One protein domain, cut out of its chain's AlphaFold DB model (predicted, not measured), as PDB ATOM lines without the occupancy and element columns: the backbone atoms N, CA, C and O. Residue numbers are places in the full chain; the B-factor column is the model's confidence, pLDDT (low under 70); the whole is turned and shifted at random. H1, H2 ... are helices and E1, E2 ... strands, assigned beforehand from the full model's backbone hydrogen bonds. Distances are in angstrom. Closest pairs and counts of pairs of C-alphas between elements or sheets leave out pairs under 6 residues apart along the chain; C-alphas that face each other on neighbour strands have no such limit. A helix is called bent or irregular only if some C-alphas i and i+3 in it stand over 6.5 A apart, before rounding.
ATOM      1  N   ASP A  10      83.556 114.347 114.946       95.38
ATOM      2  CA  ASP A  10      82.818 113.341 114.179       95.38
ATOM      3  C   ASP A  10      83.253 113.278 112.717       95.38
ATOM      4  O   ASP A  10      83.247 112.200 112.123       95.38
ATOM      5  N   VAL A  11      83.737 114.390 112.154       95.50
ATOM      6  CA  VAL A  11      84.323 114.393 110.809       95.50
ATOM      7  C   VAL A  11      85.567 113.502 110.772       95.50
ATOM      8  O   VAL A  11      85.752 112.730 109.834       95.50
ATOM      9  N   TRP A  12      86.384 113.510 111.828       94.81
ATOM     10  CA  TRP A  12      87.593 112.681 111.920       94.81
ATOM     11  C   TRP A  12      87.304 111.199 112.182       94.81
ATOM     12  O   TRP A  12      88.205 110.361 112.062       94.81
ATOM     13  N   ARG A  13      86.061 110.848 112.525       94.12
ATOM     14  CA  ARG A  13      85.597 109.458 112.659       94.12
ATOM     15  C   ARG A  13      85.085 108.875 111.341       94.12
ATOM     16  O   ARG A  13      84.989 107.654 111.235       94.12
ATOM     17  N   MET A  14      84.819 109.704 110.329       96.06
ATOM     18  CA  MET A  14      84.471 109.240 108.982       96.06
ATOM     19  C   MET A  14      85.640 108.471 108.340       96.06
ATOM     20  O   MET A  14      86.815 108.699 108.653       96.06
ATOM     21  N   ARG A  15      85.323 107.518 107.456       91.69
ATOM     22  CA  ARG A  15      86.292 106.626 106.795       91.69
ATOM     23  C   ARG A  15      85.885 106.367 105.328       91.69
ATOM     24  O   ARG A  15      85.164 105.399 105.092       91.69
ATOM     25  N   PRO A  16      86.344 107.167 104.342       92.50
ATOM     26  CA  PRO A  16      87.081 108.434 104.458       92.50
ATOM     27  C   PRO A  16      86.159 109.673 104.573       92.50
ATOM     28  O   PRO A  16      85.006 109.618 104.143       92.50
ATOM     29  N   PRO A  17      86.650 110.814 105.093       96.38
ATOM     30  CA  PRO A  17      85.954 112.101 105.041       96.38
ATOM     31  C   PRO A  17      86.023 112.690 103.620       96.38
ATOM     32  O   PRO A  17      86.989 113.361 103.246       96.38
ATOM     33  N   VAL A  18      85.008 112.402 102.803       96.12
ATOM     34  CA  VAL A  18      84.897 112.854 101.406       96.12
ATOM     35  C   VAL A  18      83.612 113.659 101.229       96.12
ATOM     36  O   VAL A  18      82.535 113.191 101.588       96.12
ATOM     37  N   PHE A  19      83.731 114.846 100.634       93.06
ATOM     38  CA  PHE A  19      82.625 115.771 100.372       93.06
ATOM     39  C   PHE A  19      82.692 116.229  98.913       93.06
ATOM     40  O   PHE A  19      83.769 116.565  98.422       93.06
ATOM     41  N   ASP A  20      81.574 116.182  98.188       90.62
ATOM     42  CA  ASP A  20      81.515 116.425  96.734       90.62
ATOM     43  C   ASP A  20      82.572 115.647  95.931       90.62
ATOM     44  O   ASP A  20      83.228 116.180  95.037       90.62
ATOM     45  N   GLY A  21      82.812 114.386  96.304       92.00
ATOM     46  CA  GLY A  21      83.827 113.539  95.668       92.00
ATOM     47  C   GLY A  21      85.281 113.951  95.945       92.00
ATOM     48  O   GLY A  21      86.196 113.345  95.391       92.00
ATOM     49  N   ARG A  22      85.519 114.944  96.810       92.69
ATOM     50  CA  ARG A  22      86.853 115.439  97.173       92.69
ATOM     51  C   ARG A  22      87.219 114.997  98.594       92.69
ATOM     52  O   ARG A  22      86.442 115.244  99.520       92.69
ATOM     53  N   PRO A  23      88.390 114.373  98.809       96.19
ATOM     54  CA  PRO A  23      88.908 114.149 100.155       96.19
ATOM     55  C   PRO A  23      89.094 115.473 100.891       96.19
ATOM     56  O   PRO A  23      89.620 116.434 100.322       96.19
ATOM     57  N   LEU A  24      88.705 115.513 102.162       97.12
ATOM     58  CA  LEU A  24      88.835 116.706 102.989       97.12
ATOM     59  C   LEU A  24      90.299 117.174 103.059       97.12
ATOM     60  O   LEU A  24      91.211 116.397 103.354       97.12
ATOM     61  N   ALA A  25      90.532 118.460 102.802       97.12
ATOM     62  CA  ALA A  25      91.848 119.075 102.914       97.12
ATOM     63  C   ALA A  25      92.128 119.524 104.359       97.12
ATOM     64  O   ALA A  25      91.282 120.147 104.996       97.12
ATOM     65  N   VAL A  26      93.333 119.251 104.870       98.31
ATOM     66  CA  VAL A  26      93.751 119.610 106.236       98.31
ATOM     67  C   VAL A  26      95.013 120.478 106.185       98.31
ATOM     68  O   VAL A  26      96.087 119.964 105.855       98.31
ATOM     69  N   PRO A  27      94.927 121.779 106.514       98.31
ATOM     70  CA  PRO A  27      96.094 122.644 106.648       98.31
ATOM     71  C   PRO A  27      97.021 122.189 107.782       98.31
ATOM     72  O   PRO A  27      96.563 121.823 108.866       98.31
ATOM     73  N   VAL A  28      98.331 122.237 107.532       98.69
ATOM     74  CA  VAL A  28      99.375 121.863 108.495       98.69
ATOM     75  C   VAL A  28     100.412 122.976 108.611       98.69
ATOM     76  O   VAL A  28     101.094 123.278 107.628       98.69
ATOM     77  N   CYS A  29     100.571 123.533 109.814       98.81
ATOM     78  CA  CYS A  29     101.610 124.517 110.139       98.81
ATOM     79  C   CYS A  29     102.658 123.937 111.105       98.81
ATOM     80  O   CYS A  29     102.306 123.217 112.044       98.81
ATOM     81  N   GLY A  30     103.940 124.260 110.930       98.62
ATOM     82  CA  GLY A  30     105.002 123.871 111.868       98.62
ATOM     83  C   GLY A  30     106.414 124.015 111.303       98.62
ATOM     84  O   GLY A  30     106.576 124.130 110.094       98.62
ATOM     85  N   ASP A  31     107.417 123.955 112.182       98.56
ATOM     86  CA  ASP A  31     108.822 124.225 111.816       98.56
ATOM     87  C   ASP A  31     109.695 122.964 111.786       98.56
ATOM     88  O   ASP A  31     110.671 122.883 111.040       98.56
ATOM     89  N   ASP A  32     109.330 121.947 112.570       98.62
ATOM     90  CA  ASP A  32     110.068 120.689 112.628       98.62
ATOM     91  C   ASP A  32     109.644 119.734 111.503       98.62
ATOM     92  O   ASP A  32     108.481 119.330 111.391       98.62
ATOM     93  N   ARG A  33     110.609 119.344 110.662       98.12
ATOM     94  CA  ARG A  33     110.356 118.502 109.484       98.12
ATOM     95  C   ARG A  33     109.847 117.106 109.845       98.12
ATOM     96  O   ARG A  33     108.988 116.590 109.130       98.12
ATOM     97  N   ALA A  34     110.356 116.498 110.915       98.62
ATOM     98  CA  ALA A  34     109.964 115.148 111.313       98.62
ATOM     99  C   ALA A  34     108.530 115.132 111.860       98.62
ATOM    100  O   ALA A  34     107.712 114.312 111.442       98.62
ATOM    101  N   ALA A  35     108.184 116.101 112.706       98.62
ATOM    102  CA  ALA A  35     106.840 116.290 113.227       98.62
ATOM    103  C   ALA A  35     105.835 116.593 112.104       98.62
ATOM    104  O   ALA A  35     104.732 116.045 112.093       98.62
ATOM    105  N   LEU A  36     106.214 117.421 111.124       98.81
ATOM    106  CA  LEU A  36     105.393 117.664 109.937       98.81
ATOM    107  C   LEU A  36     105.171 116.383 109.126       98.81
ATOM    108  O   LEU A  36     104.041 116.120 108.717       98.81
ATOM    109  N   ALA A  37     106.219 115.591 108.883       98.69
ATOM    110  CA  ALA A  37     106.102 114.331 108.156       98.69
ATOM    111  C   ALA A  37     105.150 113.360 108.870       98.69
ATOM    112  O   ALA A  37     104.259 112.802 108.230       98.69
ATOM    113  N   PHE A  38     105.281 113.240 110.193       98.81
ATOM    114  CA  PHE A  38     104.424 112.397 111.020       98.81
ATOM    115  C   PHE A  38     102.949 112.816 110.944       98.81
ATOM    116  O   PHE A  38     102.091 112.007 110.598       98.81
ATOM    117  N   VAL A  39     102.640 114.099 111.168       98.69
ATOM    118  CA  VAL A  39     101.252 114.597 111.125       98.69
ATOM    119  C   VAL A  39     100.647 114.488 109.723       98.69
ATOM    120  O   VAL A  39      99.474 114.148 109.581       98.69
ATOM    121  N   ARG A  40     101.435 114.708 108.663       98.69
ATOM    122  CA  ARG A  40     100.985 114.465 107.282       98.69
ATOM    123  C   ARG A  40     100.704 112.987 107.006       98.69
ATOM    124  O   ARG A  40      99.890 112.707 106.132       98.69
ATOM    125  N   GLY A  41     101.378 112.067 107.697       98.62
ATOM    126  CA  GLY A  41     101.046 110.640 107.703       98.62
ATOM    127  C   GLY A  41      99.654 110.412 108.283       98.62
ATOM    128  O   GLY A  41      98.774 109.964 107.560       98.62
ATOM    129  N   LEU A  42      99.412 110.885 109.510       98.06
ATOM    130  CA  LEU A  42      98.109 110.754 110.181       98.06
ATOM    131  C   LEU A  42      96.940 111.304 109.352       98.06
ATOM    132  O   LEU A  42      95.878 110.695 109.296       98.06
ATOM    133  N   ILE A  43      97.131 112.448 108.687       98.25
ATOM    134  CA  ILE A  43      96.114 113.037 107.799       98.25
ATOM    135  C   ILE A  43      95.785 112.096 106.634       98.25
ATOM    136  O   ILE A  43      94.617 111.928 106.293       98.25
ATOM    137  N   ARG A  44      96.796 111.464 106.030       98.06
ATOM    138  CA  ARG A  44      96.584 110.496 104.947       98.06
ATOM    139  C   ARG A  44      95.953 109.205 105.458       98.06
ATOM    140  O   ARG A  44      95.080 108.674 104.781       98.06
ATOM    141  N   ASP A  45      96.329 108.748 106.649       97.00
ATOM    142  CA  ASP A  45      95.793 107.526 107.261       97.00
ATOM    143  C   ASP A  45      94.285 107.627 107.534       97.00
ATOM    144  O   ASP A  45      93.567 106.632 107.440       97.00
ATOM    145  N   VAL A  46      93.775 108.832 107.819       96.06
ATOM    146  CA  VAL A  46      92.326 109.076 107.938       96.06
ATOM    147  C   VAL A  46      91.636 109.339 106.594       96.06
ATOM    148  O   VAL A  46      90.432 109.565 106.573       96.06
ATOM    149  N   GLY A  47      92.355 109.282 105.470       96.94
ATOM    150  CA  GLY A  47      91.810 109.478 104.125       96.94
ATOM    151  C   GLY A  47      91.684 110.940 103.683       96.94
ATOM    152  O   GLY A  47      90.957 111.218 102.733       96.94
ATOM    153  N   CYS A  48      92.375 111.869 104.350       98.12
ATOM    154  CA  CYS A  48      92.367 113.300 104.041       98.12
ATOM    155  C   CYS A  48      93.619 113.739 103.253       98.12
ATOM    156  O   CYS A  48      94.630 113.035 103.184       98.12
ATOM    157  N   THR A  49      93.588 114.959 102.708       98.25
ATOM    158  CA  THR A  49      94.701 115.555 101.948       98.25
ATOM    159  C   THR A  49      95.436 116.619 102.776       98.25
ATOM    160  O   THR A  49      94.851 117.659 103.080       98.25
ATOM    161  N   PRO A  50      96.722 116.440 103.132       98.25
ATOM    162  CA  PRO A  50      97.460 117.453 103.884       98.25
ATOM    163  C   PRO A  50      97.886 118.631 102.996       98.25
ATOM    164  O   PRO A  50      98.587 118.443 102.001       98.25
ATOM    165  N   VAL A  51      97.580 119.859 103.415       98.25
ATOM    166  CA  VAL A  51      97.953 121.106 102.721       98.25
ATOM    167  C   VAL A  51      98.967 121.885 103.559       98.25
ATOM    168  O   VAL A  51      98.887 121.916 104.784       98.25
ATOM    169  N   ALA A  52      99.982 122.478 102.930       98.06
ATOM    170  CA  ALA A  52     100.970 123.282 103.648       98.06
ATOM    171  C   ALA A  52     100.374 124.628 104.095       98.06
ATOM    172  O   ALA A  52      99.951 125.417 103.257       98.06
ATOM    173  N   GLY A  53     100.369 124.893 105.404       97.19
ATOM    174  CA  GLY A  53      99.946 126.172 105.989       97.19
ATOM    175  C   GLY A  53     101.099 127.146 106.279       97.19
ATOM    176  O   GLY A  53     100.866 128.337 106.472       97.19
ATOM    177  N   GLY A  54     102.348 126.666 106.248       97.88
ATOM    178  CA  GLY A  54     103.566 127.430 106.554       97.88
ATOM    179  C   GLY A  54     104.194 127.028 107.890       97.88
ATOM    180  O   GLY A  54     103.953 125.915 108.365       97.88
ATOM    181  N   GLY A  55     105.024 127.897 108.469       98.44
ATOM    182  CA  GLY A  55     105.671 127.641 109.755       98.44
ATOM    183  C   GLY A  55     104.714 127.811 110.937       98.44
ATOM    184  O   GLY A  55     103.530 128.136 110.773       98.44
ATOM    185  N   LEU A  56     105.197 127.535 112.149       98.44
ATOM    186  CA  LEU A  56     104.375 127.596 113.361       98.44
ATOM    187  C   LEU A  56     103.882 129.020 113.664       98.44
ATOM    188  O   LEU A  56     102.827 129.171 114.277       98.44
ATOM    189  N   GLU A  57     104.561 130.056 113.170       98.25
ATOM    190  CA  GLU A  57     104.144 131.458 113.284       98.25
ATOM    191  C   GLU A  57     102.755 131.723 112.682       98.25
ATOM    192  O   GLU A  57     102.048 132.634 113.111       98.25
ATOM    193  N   ARG A  58     102.317 130.896 111.722       98.50
ATOM    194  CA  ARG A  58     100.986 130.986 111.100       98.50
ATOM    195  C   ARG A  58      99.911 130.178 111.825       98.50
ATOM    196  O   ARG A  58      98.761 130.181 111.390       98.50
ATOM    197  N   ALA A  59     100.236 129.489 112.922       98.44
ATOM    198  CA  ALA A  59      99.257 128.709 113.681       98.44
ATOM    199  C   ALA A  59      98.101 129.579 114.201       98.44
ATOM    200  O   ALA A  59      96.949 129.158 114.119       98.44
ATOM    201  N   GLY A  60      98.397 130.810 114.636       98.50
ATOM    202  CA  GLY A  60      97.379 131.766 115.077       98.50
ATOM    203  C   GLY A  60      96.400 132.167 113.968       98.50
ATOM    204  O   GLY A  60      95.211 132.312 114.230       98.50
ATOM    205  N   LEU A  61      96.856 132.259 112.710       98.50
ATOM    206  CA  LEU A  61      95.962 132.504 111.569       98.50
ATOM    207  C   LEU A  61      94.998 131.331 111.372       98.50
ATOM    208  O   LEU A  61      93.798 131.540 111.229       98.50
ATOM    209  N   LEU A  62      95.507 130.098 111.430       98.62
ATOM    210  CA  LEU A  62      94.688 128.892 111.298       98.62
ATOM    211  C   LEU A  62      93.686 128.732 112.459       98.62
ATOM    212  O   LEU A  62      92.592 128.201 112.270       98.62
ATOM    213  N   GLU A  63      94.033 129.193 113.661       98.62
ATOM    214  CA  GLU A  63      93.116 129.262 114.807       98.62
ATOM    215  C   GLU A  63      92.027 130.309 114.615       98.62
ATOM    216  O   GLU A  63      90.851 130.000 114.802       98.62
ATOM    217  N   ALA A  64      92.403 131.512 114.183       98.50
ATOM    218  CA  ALA A  64      91.456 132.577 113.887       98.50
ATOM    219  C   ALA A  64      90.468 132.167 112.783       98.50
ATOM    220  O   ALA A  64      89.274 132.429 112.909       98.50
ATOM    221  N   THR A  65      90.925 131.458 111.743       97.19
ATOM    222  CA  THR A  65      90.041 130.893 110.711       97.19
ATOM    223  C   THR A  65      89.036 129.907 111.301       97.19
ATOM    224  O   THR A  65      87.853 129.994 110.982       97.19
ATOM    225  N   ALA A  66      89.466 129.000 112.185       97.00
ATOM    226  CA  ALA A  66      88.552 128.065 112.843       97.00
ATOM    227  C   ALA A  66      87.504 128.794 113.689       97.00
ATOM    228  O   ALA A  66      86.317 128.494 113.585       97.00
ATOM    229  N   ALA A  67      87.932 129.778 114.485       97.56
ATOM    230  CA  ALA A  67      87.033 130.586 115.300       97.56
ATOM    231  C   ALA A  67      85.990 131.317 114.437       97.56
ATOM    232  O   ALA A  67      84.804 131.294 114.759       97.56
ATOM    233  N   LEU A  68      86.418 131.900 113.311       96.50
ATOM    234  CA  LEU A  68      85.521 132.545 112.353       96.50
ATOM    235  C   LEU A  68      84.522 131.551 111.743       96.50
ATOM    236  O   LEU A  68      83.328 131.831 111.715       96.50
ATOM    237  N   PHE A  69      84.986 130.388 111.277       95.50
ATOM    238  CA  PHE A  69      84.112 129.382 110.665       95.50
ATOM    239  C   PHE A  69      83.074 128.850 111.653       95.50
ATOM    240  O   PHE A  69      81.897 128.759 111.316       95.50
ATOM    241  N   ILE A  70      83.482 128.566 112.892       94.12
ATOM    242  CA  ILE A  70      82.567 128.132 113.952       94.12
ATOM    243  C   ILE A  70      81.510 129.205 114.229       94.12
ATOM    244  O   ILE A  70      80.329 128.877 114.322       94.12
ATOM    245  N   ALA A  71      81.908 130.477 114.318       95.44
ATOM    246  CA  ALA A  71      80.971 131.575 114.539       95.44
ATOM    247  C   ALA A  71      79.934 131.692 113.409       95.44
ATOM    248  O   ALA A  71      78.755 131.878 113.688       95.44
ATOM    249  N   LEU A  72      80.343 131.526 112.148       95.94
ATOM    250  CA  LEU A  72      79.437 131.586 110.997       95.94
ATOM    251  C   LEU A  72      78.495 130.373 110.920       95.94
ATOM    252  O   LEU A  72      77.301 130.547 110.685       95.94
ATOM    253  N   TRP A  73      78.994 129.160 111.172       92.56
ATOM    254  CA  TRP A  73      78.158 127.955 111.218       92.56
ATOM    255  C   TRP A  73      77.121 128.006 112.338       92.56
ATOM    256  O   TRP A  73      75.944 127.750 112.107       92.56
ATOM    257  N   VAL A  74      77.564 128.288 113.566       91.25
ATOM    258  CA  VAL A  74      76.720 128.167 114.763       91.25
ATOM    259  C   VAL A  74      75.881 129.422 114.987       91.25
ATOM    260  O   VAL A  74      74.736 129.314 115.415       91.25
ATOM    261  N   GLY A  75      76.439 130.604 114.715       92.06
ATOM    262  CA  GLY A  75      75.764 131.884 114.923       92.06
ATOM    263  C   GLY A  75      74.782 132.229 113.806       92.06
ATOM    264  O   GLY A  75      73.640 132.571 114.089       92.06
ATOM    265  N   GLU A  76      75.213 132.096 112.549       93.44
ATOM    266  CA  GLU A  76      74.430 132.531 111.382       93.44
ATOM    267  C   GLU A  76      73.773 131.368 110.621       93.44
ATOM    268  O   GLU A  76      72.997 131.593 109.693       93.44
ATOM    269  N   GLY A  77      74.092 130.112 110.961       93.12
ATOM    270  CA  GLY A  77      73.632 128.945 110.198       93.12
ATOM    271  C   GLY A  77      74.197 128.887 108.773       93.12
ATOM    272  O   GLY A  77      73.648 128.184 107.924       93.12
ATOM    273  N   ALA A  78      75.260 129.644 108.486       95.00
ATOM    274  CA  ALA A  78      75.827 129.757 107.150       95.00
ATOM    275  C   ALA A  78      76.630 128.505 106.780       95.00
ATOM    276  O   ALA A  78      77.402 127.994 107.591       95.00
ATOM    277  N   ASP A  79      76.526 128.051 105.531       92.69
ATOM    278  CA  ASP A  79      77.462 127.062 105.001       92.69
ATOM    279  C   ASP A  79      78.805 127.733 104.695       92.69
ATOM    280  O   ASP A  79      78.977 128.393 103.669       92.69
ATOM    281  N   VAL A  80      79.784 127.564 105.588       93.06
ATOM    282  CA  VAL A  80      81.104 128.176 105.395       93.06
ATOM    283  C   VAL A  80      81.872 127.604 104.201       93.06
ATOM    284  O   VAL A  80      82.789 128.268 103.720       93.06
ATOM    285  N   GLN A  81      81.513 126.417 103.683       90.50
ATOM    286  CA  GLN A  81      82.125 125.915 102.447       90.50
ATOM    287  C   GLN A  81      81.740 126.768 101.235       90.50
ATOM    288  O   GLN A  81      82.527 126.878 100.297       90.50
ATOM    289  N   ALA A  82      80.579 127.424 101.277       91.31
ATOM    290  CA  ALA A  82      80.085 128.284 100.208       91.31
ATOM    291  C   ALA A  82      80.685 129.706 100.222       91.31
ATOM    292  O   ALA A  82      80.350 130.521  99.365       91.31
ATOM    293  N   ILE A  83      81.570 130.030 101.175       90.94
ATOM    294  CA  ILE A  83      82.170 131.374 101.299       90.94
ATOM    295  C   ILE A  83      83.265 131.619 100.250       90.94
ATOM    296  O   ILE A  83      83.530 132.765  99.887       90.94
ATOM    297  N   ALA A  84      83.906 130.559  99.752       90.44
ATOM    298  CA  ALA A  84      84.955 130.649  98.742       90.44
ATOM    299  C   ALA A  84      84.464 130.110  97.388       90.44
ATOM    300  O   ALA A  84      83.742 129.111  97.356       90.44
ATOM    301  N   PRO A  85      84.866 130.725  96.260       89.38
ATOM    302  CA  PRO A  85      84.540 130.192  94.948       89.38
ATOM    303  C   PRO A  85      85.304 128.883  94.678       89.38
ATOM    304  O   PRO A  85      86.317 128.597  95.327       89.38
TER     305      PRO A  85
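What this domain is: This is residues 10 to 85 of the 104 residues of the protein "NADP oxidoreductase" of Streptomyces sp. SID5785 (UniProt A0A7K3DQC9). Two parallel strands, E1 and E2, and helix H2 packed on one side of them make one limb of a wide V, and the long helix H3 makes the other, beginning at the strands' ends and folding back past E1. Small H4 lies at H3's far end, and H1 comes before the long link into E1. The 76 printed residues hold H1, E1, H2, E2, H3 and H4 in chain order, class mixed. The whole is only just compact, close to loose: the radius of gyration of the C-alphas is 13.7 A, the spans 39 by 30 by 24 A.

How they stand to each other: E1, residues 25 to 29, and E2, residues 49 to 54, are parallel neighbours at 31 degrees, with N 26 and O 49 at 2.8 A, within hydrogen-bond range. With H2, residues 33 to 45, they form a strand-helix-strand unit, two parallel strands joined through a helix, with a right-handed crossover. The closest C-alphas of H2 and E2 are Arg 40 and Pro 50, 5.7 A. For H3, residues 56 to 76, and E1 they are Cys 29 and Leu 56, 5.2 A. H3 and H4, residues 80 to 83, only just touch, with 3 pairs of C-alphas within 8 A, by H3's residues 69 to 73 alone; the closest are Phe 69 and Val 80, 6.2 A. H2 and H3 are apart. Every O i to N i+4 pair is within hydrogen-bond range in H2, 15 of 17 in H3; H4 is too short for one.

Where its parts are: H1, residues 10 to 13, begins at C-alpha 10 (82.818, 113.341, 114.179). E1 is 13.3 A long, E2 15.5 A, H2 18.4 A and H3 30.4 A. H3 is irregular: C-alphas 57 and 60 are 7.0 A apart. H4 ends at C-alpha 83 (82.170, 131.374, 101.299).

The domain as a whole: The C-alphas farthest apart, of Ala 34 and Glu 76, are 39.6 A apart. The printed part has no cut. The link from H1 to E1 is long, the others tight. No printed residue is under 70 in pLDDT.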